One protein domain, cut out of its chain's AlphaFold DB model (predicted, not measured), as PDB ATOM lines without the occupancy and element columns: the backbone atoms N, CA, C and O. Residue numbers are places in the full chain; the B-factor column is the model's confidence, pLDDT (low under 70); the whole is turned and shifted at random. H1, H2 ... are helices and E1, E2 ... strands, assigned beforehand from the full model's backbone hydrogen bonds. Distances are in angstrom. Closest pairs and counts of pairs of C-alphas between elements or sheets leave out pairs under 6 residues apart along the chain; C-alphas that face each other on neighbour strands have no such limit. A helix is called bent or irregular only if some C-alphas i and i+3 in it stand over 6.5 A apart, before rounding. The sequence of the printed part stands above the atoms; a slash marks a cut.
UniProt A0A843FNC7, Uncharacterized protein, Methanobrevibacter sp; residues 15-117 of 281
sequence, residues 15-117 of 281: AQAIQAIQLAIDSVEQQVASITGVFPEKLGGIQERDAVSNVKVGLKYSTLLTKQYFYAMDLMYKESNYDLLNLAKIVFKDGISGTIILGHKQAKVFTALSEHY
ATOM      1  N   ALA A  15     183.129 209.780 188.159       66.19
ATOM      2  CA  ALA A  15     183.116 210.624 186.954       66.19
ATOM      3  C   ALA A  15     182.419 211.990 187.167       66.19
ATOM      4  O   ALA A  15     182.797 212.992 186.566       66.19
ATOM      5  N   GLN A  16     181.451 212.052 188.089       68.62
ATOM      6  CA  GLN A  16     180.802 213.290 188.535       68.62
ATOM      7  C   GLN A  16     181.753 214.268 189.245       68.62
ATOM      8  O   GLN A  16     181.615 215.473 189.078       68.62
ATOM      9  N   ALA A  17     182.720 213.774 190.020       69.38
ATOM     10  CA  ALA A  17     183.727 214.609 190.669       69.38
ATOM     11  C   ALA A  17     184.706 215.198 189.643       69.38
ATOM     12  O   ALA A  17     185.052 216.369 189.746       69.38
ATOM     13  N   ILE A  18     185.074 214.437 188.607       72.38
ATOM     14  CA  ILE A  18     185.900 214.939 187.498       72.38
ATOM     15  C   ILE A  18     185.153 216.038 186.726       72.38
ATOM     16  O   ILE A  18     185.714 217.100 186.471       72.38
ATOM     17  N   GLN A  19     183.864 215.839 186.427       74.50
ATOM     18  CA  GLN A  19     183.026 216.867 185.794       74.50
ATOM     19  C   GLN A  19     182.848 218.113 186.675       74.50
ATOM     20  O   GLN A  19     182.890 219.231 186.171       74.50
ATOM     21  N   ALA A  20     182.681 217.940 187.988       72.44
ATOM     22  CA  ALA A  20     182.568 219.053 188.926       72.44
ATOM     23  C   ALA A  20     183.872 219.858 189.036       72.44
ATOM     24  O   ALA A  20     183.826 221.082 189.122       72.44
ATOM     25  N   ILE A  21     185.029 219.188 188.995       78.88
ATOM     26  CA  ILE A  21     186.341 219.846 188.966       78.88
ATOM     27  C   ILE A  21     186.516 220.628 187.662       78.88
ATOM     28  O   ILE A  21     186.939 221.778 187.712       78.88
ATOM     29  N   GLN A  22     186.131 220.059 186.516       79.31
ATOM     30  CA  GLN A  22     186.203 220.769 185.237       79.31
ATOM     31  C   GLN A  22     185.315 222.025 185.232       79.31
ATOM     32  O   GLN A  22     185.781 223.099 184.875       79.31
ATOM     33  N   LEU A  23     184.078 221.929 185.735       86.31
ATOM     34  CA  LEU A  23     183.184 223.086 185.888       86.31
ATOM     35  C   LEU A  23     183.741 224.149 186.846       86.31
ATOM     36  O   LEU A  23     183.526 225.345 186.647       86.31
ATOM     37  N   ALA A  24     184.443 223.729 187.900       79.56
ATOM     38  CA  ALA A  24     185.098 224.652 188.818       79.56
ATOM     39  C   ALA A  24     186.268 225.383 188.142       79.56
ATOM     40  O   ALA A  24     186.407 226.587 188.339       79.56
ATOM     41  N   ILE A  25     187.065 224.686 187.324       83.50
ATOM     42  CA  ILE A  25     188.149 225.288 186.536       83.50
ATOM     43  C   ILE A  25     187.579 226.313 185.551       83.50
ATOM     44  O   ILE A  25     188.003 227.464 185.587       83.50
ATOM     45  N   ASP A  26     186.556 225.950 184.771       83.31
ATOM     46  CA  ASP A  26     185.934 226.855 183.794       83.31
ATOM     47  C   ASP A  26     185.363 228.121 184.474       83.31
ATOM     48  O   ASP A  26     185.519 229.242 183.985       83.31
ATOM     49  N   SER A  27     184.743 227.969 185.653       84.31
ATOM     50  CA  SER A  27     184.232 229.094 186.452       84.31
ATOM     51  C   SER A  27     185.349 229.998 186.983       84.31
ATOM     52  O   SER A  27     185.215 231.225 186.975       84.31
ATOM     53  N   VAL A  28     186.467 229.414 187.430       83.62
ATOM     54  CA  VAL A  28     187.642 230.173 187.880       83.62
ATOM     55  C   VAL A  28     188.275 230.917 186.707       83.62
ATOM     56  O   VAL A  28     188.571 232.100 186.843       83.62
ATOM     57  N   GLU A  29     188.420 230.284 185.544       80.50
ATOM     58  CA  GLU A  29     188.940 230.932 184.337       80.50
ATOM     59  C   GLU A  29     188.049 232.097 183.891       80.50
ATOM     60  O   GLU A  29     188.556 233.181 183.595       80.50
ATOM     61  N   GLN A  30     186.724 231.933 183.931       81.75
ATOM     62  CA  GLN A  30     185.786 233.007 183.602       81.75
ATOM     63  C   GLN A  30     185.851 234.169 184.609       81.75
ATOM     64  O   GLN A  30     185.800 235.340 184.218       81.75
ATOM     65  N   GLN A  31     185.999 233.875 185.905       82.12
ATOM     66  CA  GLN A  31     186.189 234.900 186.935       82.12
ATOM     67  C   GLN A  31     187.517 235.640 186.756       82.12
ATOM     68  O   GLN A  31     187.543 236.870 186.801       82.12
ATOM     69  N   VAL A  32     188.609 234.920 186.490       80.44
ATOM     70  CA  VAL A  32     189.926 235.510 186.221       80.44
ATOM     71  C   VAL A  32     189.886 236.371 184.956       80.44
ATOM     72  O   VAL A  32     190.406 237.486 184.970       80.44
ATOM     73  N   ALA A  33     189.218 235.924 183.892       77.81
ATOM     74  CA  ALA A  33     189.028 236.698 182.664       77.81
ATOM     75  C   ALA A  33     188.247 238.001 182.912       77.81
ATOM     76  O   ALA A  33     188.620 239.059 182.404       77.81
ATOM     77  N   SER A  34     187.203 237.944 183.745       77.31
ATOM     78  CA  SER A  34     186.419 239.117 184.151       77.31
ATOM     79  C   SER A  34     187.245 240.116 184.972       77.31
ATOM     80  O   SER A  34     187.214 241.315 184.702       77.31
ATOM     81  N   ILE A  35     188.043 239.630 185.931       78.62
ATOM     82  CA  ILE A  35     188.891 240.467 186.798       78.62
ATOM     83  C   ILE A  35     190.029 241.118 186.007       78.62
ATOM     84  O   ILE A  35     190.299 242.308 186.154       78.62
ATOM     85  N   THR A  36     190.715 240.339 185.172       74.12
ATOM     86  CA  THR A  36     191.862 240.813 184.380       74.12
ATOM     87  C   THR A  36     191.436 241.611 183.147       74.12
ATOM     88  O   THR A  36     192.257 242.297 182.537       74.12
ATOM     89  N   GLY A  37     190.160 241.531 182.761       69.56
ATOM     90  CA  GLY A  37     189.626 242.152 181.555       69.56
ATOM     91  C   GLY A  37     190.154 241.529 180.260       69.56
ATOM     92  O   GLY A  37     189.998 242.132 179.197       69.56
ATOM     93  N   VAL A  38     190.794 240.354 180.313       73.44
ATOM     94  CA  VAL A  38     191.270 239.599 179.146       73.44
ATOM     95  C   VAL A  38     190.365 238.391 178.953       73.44
ATOM     96  O   VAL A  38     190.507 237.380 179.633       73.44
ATOM     97  N   PHE A  39     189.421 238.506 178.021       75.25
ATOM     98  CA  PHE A  39     188.505 237.411 177.721       75.25
ATOM     99  C   PHE A  39     189.152 236.356 176.797       75.25
ATOM    100  O   PHE A  39     190.045 236.704 176.012       75.25
ATOM    101  N   PRO A  40     188.721 235.079 176.858       68.25
ATOM    102  CA  PRO A  40     189.287 233.981 176.062       68.25
ATOM    103  C   PRO A  40     189.279 234.234 174.546       68.25
ATOM    104  O   PRO A  40     190.187 233.802 173.835       68.25
ATOM    105  N   GLU A  41     188.318 235.014 174.047       68.69
ATOM    106  CA  GLU A  41     188.216 235.403 172.637       68.69
ATOM    107  C   GLU A  41     189.404 236.271 172.193       68.69
ATOM    108  O   GLU A  41     189.786 236.251 171.022       68.69
ATOM    109  N   LYS A  42     190.030 237.008 173.124       63.16
ATOM    110  CA  LYS A  42     191.256 237.785 172.878       63.16
ATOM    111  C   LYS A  42     192.523 236.933 172.918       63.16
ATOM    112  O   LYS A  42     193.507 237.291 172.279       63.16
ATOM    113  N   LEU A  43     192.487 235.804 173.623       63.75
ATOM    114  CA  LEU A  43     193.580 234.827 173.688       63.75
ATOM    115  C   LEU A  43     193.583 233.860 172.492       63.75
ATOM    116  O   LEU A  43     194.446 232.991 172.409       63.75
ATOM    117  N   GLY A  44     192.640 234.011 171.556       61.59
ATOM    118  CA  GLY A  44     192.508 233.122 170.402       61.59
ATOM    119  C   GLY A  44     191.792 231.808 170.719       61.59
ATOM    120  O   GLY A  44     191.763 230.923 169.869       61.59
ATOM    121  N   GLY A  45     191.170 231.686 171.897       60.22
ATOM    122  CA  GLY A  45     190.321 230.557 172.289       60.22
ATOM    123  C   GLY A  45     188.940 230.594 171.627       60.22
ATOM    124  O   GLY A  45     187.931 230.411 172.298       60.22
ATOM    125  N   ILE A  46     188.878 230.896 170.329       61.03
ATOM    126  CA  ILE A  46     187.621 230.961 169.579       61.03
ATOM    127  C   ILE A  46     187.230 229.530 169.204       61.03
ATOM    128  O   ILE A  46     187.921 228.880 168.420       61.03
ATOM    129  N   GLN A  47     186.123 229.032 169.753       60.03
ATOM    130  CA  GLN A  47     185.547 227.765 169.308       60.03
ATOM    131  C   GLN A  47     184.914 227.965 167.923       60.03
ATOM    132  O   GLN A  47     184.249 228.967 167.678       60.03
ATOM    133  N   GLU A  48     185.073 227.001 167.011       53.19
ATOM    134  CA  GLU A  48     184.646 227.087 165.598       53.19
ATOM    135  C   GLU A  48     183.129 227.350 165.406       53.19
ATOM    136  O   GLU A  48     182.676 227.690 164.316       53.19
ATOM    137  N   ARG A  49     182.332 227.232 166.479       56.75
ATOM    138  CA  ARG A  49     180.886 227.510 166.505       56.75
ATOM    139  C   ARG A  49     180.500 228.913 166.974       56.75
ATOM    140  O   ARG A  49     179.317 229.244 166.887       56.75
ATOM    141  N   ASP A  50     181.428 229.724 167.471       61.00
ATOM    142  CA  ASP A  50     181.077 231.048 167.977       61.00
ATOM    143  C   ASP A  50     180.764 232.030 166.849       61.00
ATOM    144  O   ASP A  50     181.495 232.170 165.865       61.00
ATOM    145  N   ALA A  51     179.656 232.758 166.998       66.56
ATOM    146  CA  ALA A  51     179.286 233.787 166.042       66.56
ATOM    147  C   ALA A  51     180.372 234.875 166.015       66.56
ATOM    148  O   ALA A  51     180.681 235.484 167.039       66.56
ATOM    149  N   VAL A  52     180.888 235.195 164.822       56.66
ATOM    150  CA  VAL A  52     181.927 236.224 164.592       56.66
ATOM    151  C   VAL A  52     181.566 237.576 165.230       56.66
ATOM    152  O   VAL A  52     182.445 238.350 165.612       56.66
ATOM    153  N   SER A  53     180.270 237.869 165.373       65.12
ATOM    154  CA  SER A  53     179.778 239.061 166.070       65.12
ATOM    155  C   SER A  53     180.086 239.040 167.571       65.12
ATOM    156  O   SER A  53     180.538 240.049 168.106       65.12
ATOM    157  N   ASN A  54     179.909 237.901 168.242       65.94
ATOM    158  CA  ASN A  54     180.138 237.765 169.683       65.94
ATOM    159  C   ASN A  54     181.633 237.859 170.009       65.94
ATOM    160  O   ASN A  54     182.023 238.608 170.901       65.94
ATOM    161  N   VAL A  55     182.472 237.228 169.183       62.44
ATOM    162  CA  VAL A  55     183.938 237.323 169.267       62.44
ATOM    163  C   VAL A  55     184.409 238.777 169.143       62.44
ATOM    164  O   VAL A  55     185.214 239.258 169.940       62.44
ATOM    165  N   LYS A  56     183.866 239.532 168.175       65.00
ATOM    166  CA  LYS A  56     184.202 240.955 167.987       65.00
ATOM    167  C   LYS A  56     183.768 241.827 169.165       65.00
ATOM    168  O   LYS A  56     184.455 242.797 169.486       65.00
ATOM    169  N   VAL A  57     182.637 241.514 169.793       70.62
ATOM    170  CA  VAL A  57     182.130 242.244 170.960       70.62
ATOM    171  C   VAL A  57     183.001 241.964 172.193       70.62
ATOM    172  O   VAL A  57     183.428 242.919 172.844       70.62
ATOM    173  N   GLY A  58     183.370 240.704 172.452       65.50
ATOM    174  CA  GLY A  58     184.297 240.328 173.533       65.50
ATOM    175  C   GLY A  58     185.680 240.976 173.386       65.50
ATOM    176  O   GLY A  58     186.203 241.577 174.328       65.50
ATOM    177  N   LEU A  59     186.223 240.988 172.163       66.44
ATOM    178  CA  LEU A  59     187.463 241.698 171.831       66.44
ATOM    179  C   LEU A  59     187.378 243.203 172.119       66.44
ATOM    180  O   LEU A  59     188.312 243.774 172.689       66.44
ATOM    181  N   LYS A  60     186.270 243.862 171.756       68.88
ATOM    182  CA  LYS A  60     186.070 245.296 172.021       68.88
ATOM    183  C   LYS A  60     186.012 245.603 173.514       68.88
ATOM    184  O   LYS A  60     186.686 246.536 173.947       68.88
ATOM    185  N   TYR A  61     185.261 244.827 174.296       69.44
ATOM    186  CA  TYR A  61     185.168 245.034 175.744       69.44
ATOM    187  C   TYR A  61     186.505 244.799 176.446       69.44
ATOM    188  O   TYR A  61     186.925 245.634 177.246       69.44
ATOM    189  N   SER A  62     187.224 243.732 176.086       68.19
ATOM    190  CA  SER A  62     188.567 243.497 176.623       68.19
ATOM    191  C   SER A  62     189.541 244.614 176.241       68.19
ATOM    192  O   SER A  62     190.365 245.047 177.049       68.19
ATOM    193  N   THR A  63     189.459 245.120 175.010       70.94
ATOM    194  CA  THR A  63     190.288 246.248 174.565       70.94
ATOM    195  C   THR A  63     189.963 247.514 175.351       70.94
ATOM    196  O   THR A  63     190.883 248.193 175.785       70.94
ATOM    197  N   LEU A  64     188.686 247.808 175.607       75.31
ATOM    198  CA  LEU A  64     188.275 248.977 176.388       75.31
ATOM    199  C   LEU A  64     188.784 248.916 177.837       75.31
ATOM    200  O   LEU A  64     189.308 249.908 178.331       75.31
ATOM    201  N   LEU A  65     188.675 247.750 178.484       72.12
ATOM    202  CA  LEU A  65     189.171 247.521 179.847       72.12
ATOM    203  C   LEU A  65     190.698 247.629 179.931       72.12
ATOM    204  O   LEU A  65     191.235 248.290 180.815       72.12
ATOM    205  N   THR A  66     191.410 247.018 178.983       73.81
ATOM    206  CA  THR A  66     192.883 247.032 178.982       73.81
ATOM    207  C   THR A  66     193.482 248.353 178.490       73.81
ATOM    208  O   THR A  66     194.629 248.653 178.823       73.81
ATOM    209  N   LYS A  67     192.714 249.188 177.773       76.31
ATOM    210  CA  LYS A  67     193.167 250.484 177.244       76.31
ATOM    211  C   LYS A  67     193.728 251.401 178.326       76.31
ATOM    212  O   LYS A  67     194.738 252.049 178.086       76.31
ATOM    213  N   GLN A  68     193.112 251.455 179.507       77.25
ATOM    214  CA  GLN A  68     193.581 252.327 180.589       77.25
ATOM    215  C   GLN A  68     194.994 251.950 181.062       77.25
ATOM    216  O   GLN A  68     195.811 252.834 181.306       77.25
ATOM    217  N   TYR A  69     195.292 250.651 181.146       78.81
ATOM    218  CA  TYR A  69     196.608 250.156 181.553       78.81
ATOM    219  C   TYR A  69     197.677 250.430 180.494       78.81
ATOM    220  O   TYR A  69     198.749 250.927 180.830       78.81
ATOM    221  N   PHE A  70     197.372 250.166 179.219       74.81
ATOM    222  CA  PHE A  70     198.292 250.475 178.120       74.81
ATOM    223  C   PHE A  70     198.534 251.978 177.987       74.81
ATOM    224  O   PHE A  70     199.676 252.394 177.861       74.81
ATOM    225  N   TYR A  71     197.492 252.797 178.131       77.81
ATOM    226  CA  TYR A  71     197.622 254.250 178.109       77.81
ATOM    227  C   TYR A  71     198.504 254.776 179.251       77.81
ATOM    228  O   TYR A  71     199.361 255.625 179.027       77.81
ATOM    229  N   ALA A  72     198.335 254.258 180.472       81.69
ATOM    230  CA  ALA A  72     199.185 254.634 181.599       81.69
ATOM    231  C   ALA A  72     200.654 254.238 181.365       81.69
ATOM    232  O   ALA A  72     201.557 255.019 181.661       81.69
ATOM    233  N   MET A  73     200.896 253.052 180.800       81.56
ATOM    234  CA  MET A  73     202.239 252.572 180.473       81.56
ATOM    235  C   MET A  73     202.892 253.395 179.352       81.56
ATOM    236  O   MET A  73     204.050 253.789 179.489       81.56
ATOM    237  N   ASP A  74     202.143 253.715 178.294       75.06
ATOM    238  CA  ASP A  74     202.597 254.573 177.194       75.06
ATOM    239  C   ASP A  74     202.906 255.990 177.693       75.06
ATOM    240  O   ASP A  74     203.933 256.561 177.323       75.06
ATOM    241  N   LEU A  75     202.083 256.544 178.593       81.94
ATOM    242  CA  LEU A  75     202.340 257.842 179.218       81.94
ATOM    243  C   LEU A  75     203.624 257.819 180.054       81.94
ATOM    244  O   LEU A  75     204.472 258.688 179.885       81.94
ATOM    245  N   MET A  76     203.812 256.809 180.908       83.88
ATOM    246  CA  MET A  76     205.044 256.670 181.694       83.88
ATOM    247  C   MET A  76     206.282 256.543 180.802       83.88
ATOM    248  O   MET A  76     207.319 257.139 181.090       83.88
ATOM    249  N   TYR A  77     206.182 255.780 179.713       82.75
ATOM    250  CA  TYR A  77     207.273 255.630 178.757       82.75
ATOM    251  C   TYR A  77     207.572 256.946 178.034       82.75
ATOM    252  O   TYR A  77     208.736 257.302 177.847       82.75
ATOM    253  N   LYS A  78     206.529 257.688 177.654       80.69
ATOM    254  CA  LYS A  78     206.646 259.004 177.029       80.69
ATOM    255  C   LYS A  78     207.364 259.984 177.955       80.69
ATOM    256  O   LYS A  78     208.419 260.480 177.573       80.69
ATOM    257  N   GLU A  79     206.855 260.193 179.167       80.81
ATOM    258  CA  GLU A  79     207.449 261.112 180.150       80.81
ATOM    259  C   GLU A  79     208.898 260.723 180.490       80.81
ATOM    260  O   GLU A  79     209.787 261.568 180.462       80.81
ATOM    261  N   SER A  80     209.179 259.428 180.682       85.62
ATOM    262  CA  SER A  80     210.542 258.937 180.942       85.62
ATOM    263  C   SER A  80     211.518 259.263 179.803       85.62
ATOM    264  O   SER A  80     212.639 259.713 180.045       85.62
ATOM    265  N   ASN A  81     211.106 259.094 178.542       79.75
ATOM    266  CA  ASN A  81     211.954 259.453 177.403       79.75
ATOM    267  C   ASN A  81     212.127 260.967 177.253       79.75
ATOM    268  O   ASN A  81     213.222 261.406 176.900       79.75
ATOM    269  N   TYR A  82     211.090 261.763 177.529       81.00
ATOM    270  CA  TYR A  82     211.216 263.222 177.556       81.00
ATOM    271  C   TYR A  82     212.215 263.676 178.618       81.00
ATOM    272  O   TYR A  82     213.099 264.480 178.316       81.00
ATOM    273  N   ASP A  83     212.140 263.117 179.824       81.50
ATOM    274  CA  ASP A  83     213.079 263.423 180.901       81.50
ATOM    275  C   ASP A  83     214.507 263.013 180.540       81.50
ATOM    276  O   ASP A  83     215.431 263.809 180.713       81.50
ATOM    277  N   LEU A  84     214.708 261.822 179.965       80.44
ATOM    278  CA  LEU A  84     216.023 261.373 179.493       80.44
ATOM    279  C   LEU A  84     216.593 262.291 178.404       80.44
ATOM    280  O   LEU A  84     217.784 262.610 178.433       80.44
ATOM    281  N   LEU A  85     215.764 262.748 177.463       76.31
ATOM    282  CA  LEU A  85     216.169 263.694 176.421       76.31
ATOM    283  C   LEU A  85     216.528 265.065 177.008       76.31
ATOM    284  O   LEU A  85     217.545 265.647 176.628       76.31
ATOM    285  N   ASN A  86     215.749 265.561 177.970       76.38
ATOM    286  CA  ASN A  86     216.044 266.808 178.675       76.38
ATOM    287  C   ASN A  86     217.338 266.706 179.495       76.38
ATOM    288  O   ASN A  86     218.161 267.623 179.475       76.38
ATOM    289  N   LEU A  87     217.582 265.568 180.147       80.50
ATOM    290  CA  LEU A  87     218.844 265.292 180.836       80.50
ATOM    291  C   LEU A  87     220.018 265.241 179.852       80.50
ATOM    292  O   LEU A  87     221.071 265.815 180.125       80.50
ATOM    293  N   ALA A  88     219.834 264.629 178.680       74.75
ATOM    294  CA  ALA A  88     220.848 264.602 177.631       74.75
ATOM    295  C   ALA A  88     221.206 266.015 177.135       74.75
ATOM    296  O   ALA A  88     222.389 266.287 176.930       74.75
ATOM    297  N   LYS A  89     220.240 266.945 177.035       72.06
ATOM    298  CA  LYS A  89     220.510 268.370 176.738       72.06
ATOM    299  C   LYS A  89     221.407 269.030 177.801       72.06
ATOM    300  O   LYS A  89     222.223 269.885 177.468       72.06
ATOM    301  N   ILE A  90     221.283 268.636 179.074       75.12
ATOM    302  CA  ILE A  90     222.101 269.165 180.182       75.12
ATOM    303  C   ILE A  90     223.494 268.524 180.223       75.12
ATOM    304  O   ILE A  90     224.465 269.207 180.548       75.12
ATOM    305  N   VAL A  91     223.601 267.225 179.943       78.38
ATOM    306  CA  VAL A  91     224.873 266.486 179.996       78.38
ATOM    307  C   VAL A  91     225.739 266.801 178.778       78.38
ATOM    308  O   VAL A  91     226.930 267.067 178.919       78.38
ATOM    309  N   PHE A  92     225.144 266.832 177.586       75.06
ATOM    310  CA  PHE A  92     225.832 267.144 176.338       75.06
ATOM    311  C   PHE A  92     225.594 268.610 175.968       75.06
ATOM    312  O   PHE A  92     224.871 268.907 175.026       75.06
ATOM    313  N   LYS A  93     226.178 269.553 176.713       69.62
ATOM    314  CA  LYS A  93     226.050 270.993 176.401       69.62
ATOM    315  C   LYS A  93     226.866 271.433 175.192       69.62
ATOM    316  O   LYS A  93     226.478 272.383 174.526       69.62
ATOM    317  N   ASP A  94     227.947 270.724 174.885       73.00
ATOM    318  CA  ASP A  94     228.922 271.124 173.860       73.00
ATOM    319  C   ASP A  94     228.795 270.317 172.554       73.00
ATOM    320  O   ASP A  94     229.625 270.428 171.655       73.00
ATOM    321  N   GLY A  95     227.737 269.513 172.423       73.12
ATOM    322  CA  GLY A  95     227.552 268.579 171.313       73.12
ATOM    323  C   GLY A  95     227.831 267.131 171.711       73.12
ATOM    324  O   GLY A  95     228.539 266.847 172.678       73.12
ATOM    325  N   ILE A  96     227.287 266.195 170.936       79.69
ATOM    326  CA  ILE A  96     227.604 264.769 171.045       79.69
ATOM    327  C   ILE A  96     228.164 264.284 169.711       79.69
ATOM    328  O   ILE A  96     227.576 264.505 168.654       79.69
ATOM    329  N   SER A  97     229.320 263.624 169.752       74.25
ATOM    330  CA  SER A  97     229.874 262.920 168.596       74.25
ATOM    331  C   SER A  97     229.810 261.424 168.848       74.25
ATOM    332  O   SER A  97     230.351 260.930 169.835       74.25
ATOM    333  N   GLY A  98     229.131 260.706 167.962       77.12
ATOM    334  CA  GLY A  98     228.968 259.263 168.028       77.12
ATOM    335  C   GLY A  98     229.313 258.610 166.699       77.12
ATOM    336  O   GLY A  98     229.378 259.255 165.655       77.12
ATOM    337  N   THR A  99     229.543 257.303 166.731       78.00
ATOM    338  CA  THR A  99     229.816 256.519 165.527       78.00
ATOM    339  C   THR A  99     228.712 255.491 165.345       78.00
ATOM    340  O   THR A  99     228.523 254.630 166.199       78.00
ATOM    341  N   ILE A 100     227.978 255.574 164.236       78.94
ATOM    342  CA  ILE A 100     226.976 254.571 163.861       78.94
ATOM    343  C   ILE A 100     227.671 253.520 163.002       78.94
ATOM    344  O   ILE A 100     228.169 253.828 161.917       78.94
ATOM    345  N   ILE A 101     227.697 252.277 163.478       78.94
ATOM    346  CA  ILE A 101     228.272 251.143 162.753       78.94
ATOM    347  C   ILE A 101     227.200 250.575 161.811       78.94
ATOM    348  O   ILE A 101     226.264 249.903 162.235       78.94
ATOM    349  N   LEU A 102     227.335 250.859 160.516       77.94
ATOM    350  CA  LEU A 102     226.469 250.399 159.425       77.94
ATOM    351  C   LEU A 102     226.965 249.044 158.886       77.94
ATOM    352  O   LEU A 102     227.311 248.897 157.714       77.94
ATOM    353  N   GLY A 103     227.031 248.043 159.764       77.50
ATOM    354  CA  GLY A 103     227.451 246.680 159.420       77.50
ATOM    355  C   GLY A 103     228.969 246.461 159.446       77.50
ATOM    356  O   GLY A 103     229.685 247.048 160.249       77.50
ATOM    357  N   HIS A 104     229.477 245.568 158.589       64.88
ATOM    358  CA  HIS A 104     230.809 244.967 158.766       64.88
ATOM    359  C   HIS A 104     232.019 245.883 158.501       64.88
ATOM    360  O   HIS A 104     233.115 245.544 158.945       64.88
ATOM    361  N   LYS A 105     231.873 246.998 157.768       60.59
ATOM    362  CA  LYS A 105     233.012 247.873 157.392       60.59
ATOM    363  C   LYS A 105     232.695 249.366 157.258       60.59
ATOM    364  O   LYS A 105     233.565 250.125 156.844       60.59
ATOM    365  N   GLN A 106     231.477 249.807 157.561       65.38
ATOM    366  CA  GLN A 106     231.104 251.213 157.413       65.38
ATOM    367  C   GLN A 106     230.722 251.784 158.766       65.38
ATOM    368  O   GLN A 106     229.856 251.256 159.455       65.38
ATOM    369  N   ALA A 107     231.391 252.863 159.143       69.94
ATOM    370  CA  ALA A 107     231.124 253.592 160.361       69.94
ATOM    371  C   ALA A 107     230.885 255.049 159.965       69.94
ATOM    372  O   ALA A 107     231.762 255.687 159.382       69.94
ATOM    373  N   LYS A 108     229.676 255.557 160.206       72.62
ATOM    374  CA  LYS A 108     229.341 256.957 159.957       72.62
ATOM    375  C   LYS A 108     229.443 257.702 161.276       72.62
ATOM    376  O   LYS A 108     228.656 257.453 162.189       72.62
ATOM    377  N   VAL A 109     230.420 258.595 161.374       76.75
ATOM    378  CA  VAL A 109     230.510 259.521 162.504       76.75
ATOM    379  C   VAL A 109     229.414 260.563 162.329       76.75
ATOM    380  O   VAL A 109     229.300 261.177 161.267       76.75
ATOM    381  N   PHE A 110     228.578 260.725 163.347       77.00
ATOM    382  CA  PHE A 110     227.649 261.838 163.438       77.00
ATOM    383  C   PHE A 110     228.108 262.745 164.570       77.00
ATOM    384  O   PHE A 110     228.423 262.281 165.664       77.00
ATOM    385  N   THR A 111     228.133 264.042 164.296       71.56
ATOM    386  CA  THR A 111     228.344 265.075 165.302       71.56
ATOM    387  C   THR A 111     227.061 265.874 165.366       71.56
ATOM    388  O   THR A 111     226.728 266.599 164.429       71.56
ATOM    389  N   ALA A 112     226.305 265.698 166.443       68.94
ATOM    390  CA  ALA A 112     225.193 266.574 166.748       68.94
ATOM    391  C   ALA A 112     225.765 267.804 167.457       68.94
ATOM    392  O   ALA A 112     226.278 267.711 168.573       68.94
ATOM    393  N   LEU A 113     225.728 268.946 166.771       68.06
ATOM    394  CA  LEU A 113     226.136 270.234 167.326       68.06
ATOM    395  C   LEU A 113     225.079 270.723 168.317       68.06
ATOM    396  O   LEU A 113     223.884 270.642 168.030       68.06
ATOM    397  N   SER A 114     225.534 271.262 169.449       64.25
ATOM    398  CA  SER A 114     224.683 271.772 170.534       64.25
ATOM    399  C   SER A 114     223.590 272.733 170.056       64.25
ATOM    400  O   SER A 114     222.428 272.612 170.447       64.25
ATOM    401  N   GLU A 115     223.924 273.630 169.128       62.03
ATOM    402  CA  GLU A 115     223.022 274.654 168.585       62.03
ATOM    403  C   GLU A 115     221.769 274.068 167.905       62.03
ATOM    404  O   GLU A 115     220.710 274.692 167.898       62.03
ATOM    405  N   HIS A 116     221.854 272.837 167.388       62.91
ATOM    406  CA  HIS A 116     220.761 272.192 166.662       62.91
ATOM    407  C   HIS A 116     219.806 271.366 167.530       62.91
ATOM    408  O   HIS A 116     218.783 270.952 166.999       62.91
ATOM    409  N   TYR A 117     220.108 271.109 168.811       64.81
ATOM    410  CA  TYR A 117     219.219 270.334 169.699       64.81
ATOM    411  C   TYR A 117     218.963 270.958 171.079       64.81
ATOM    412  O   TYR A 117     218.071 270.501 171.792       64.81
TER     413      TYR A 117
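What this domain is: This is residues 15 to 117 of the 281 residues of an uncharacterized protein of Methanobrevibacter sp (UniProt A0A843FNC7). A long, thin rod of helices: H1 makes one end, the bent helix H2 runs on from its neighbourhood to the far end, and a small two-stranded hairpin of E1 and E2 stands there, turned off the line of arm H2b. There is no common core; a loop of residues 37 to 51 joins H1 to arm H2a, and residues 15 to 28 of H1 and 67 to 84 of H2 stand free. The printed part has 103 residues, with two named helices and two named strands in the order H1, H2, E1, E2, and the sheet of two strands, order E1 - E2, is antiparallel. The class is mostly helix, and the whole is extended, with a radius of gyration of the C-alphas of 25.6 A and spans of 76 by 34 by 30 A.

Where its parts are: H1 is residues 15 to 36, 31.5 A from first to last C-alpha, and begins at C-alpha 15 at (183.116, 210.624, 186.954). H2, residues 52 to 91, was assigned as one helix by its hydrogen bonds but is bent: C-alphas 65 and 68 are 6.6 A apart. Its arms are H2a, residues 52 to 65, 20.3 A long, and H2b, residues 68 to 91, 34.4 A long, ending at C-alpha 91 at (224.873, 266.486, 179.996). E1 is residues 96 to 101 and E2 is residues 107 to 112, ending at C-alpha 112 at (225.193, 266.574, 166.748).

How they stand to each other: H1 touches no helix, but H1 and H2a are near each other, with 6 pairs of C-alphas within 10 A. H2a and H2b stand at a steep tilt of 46 degrees. H1 and H2b are apart. E1 and E2 form a hairpin, antiparallel at 159 degrees between their directions; C-alphas 97 and 111 face each other at 4.2 A. N 98 and O 110 are within hydrogen-bond range at 2.9 A, as are N 112 and O 96 at 2.8 A. E2 is apart from H2b, and both strands are apart from H1 and H2a. In H1, H2a and H2b every O i to N i+4 pair is within hydrogen-bond range.

The domain as a whole: The two C-alphas farthest apart are those of Ala 15 and Glu 115, at 77.7 A. The printed part has no cut. The link from H1 to H2 is long, 15 residues; those from H2 to E1 and from E1 to E2 are tight, 4 and 5 residues. The mean pLDDT of the printed part is 73.1, and 37 residues are under 70, among them residues 40 to 56, 58 to 62 and 112 to 117.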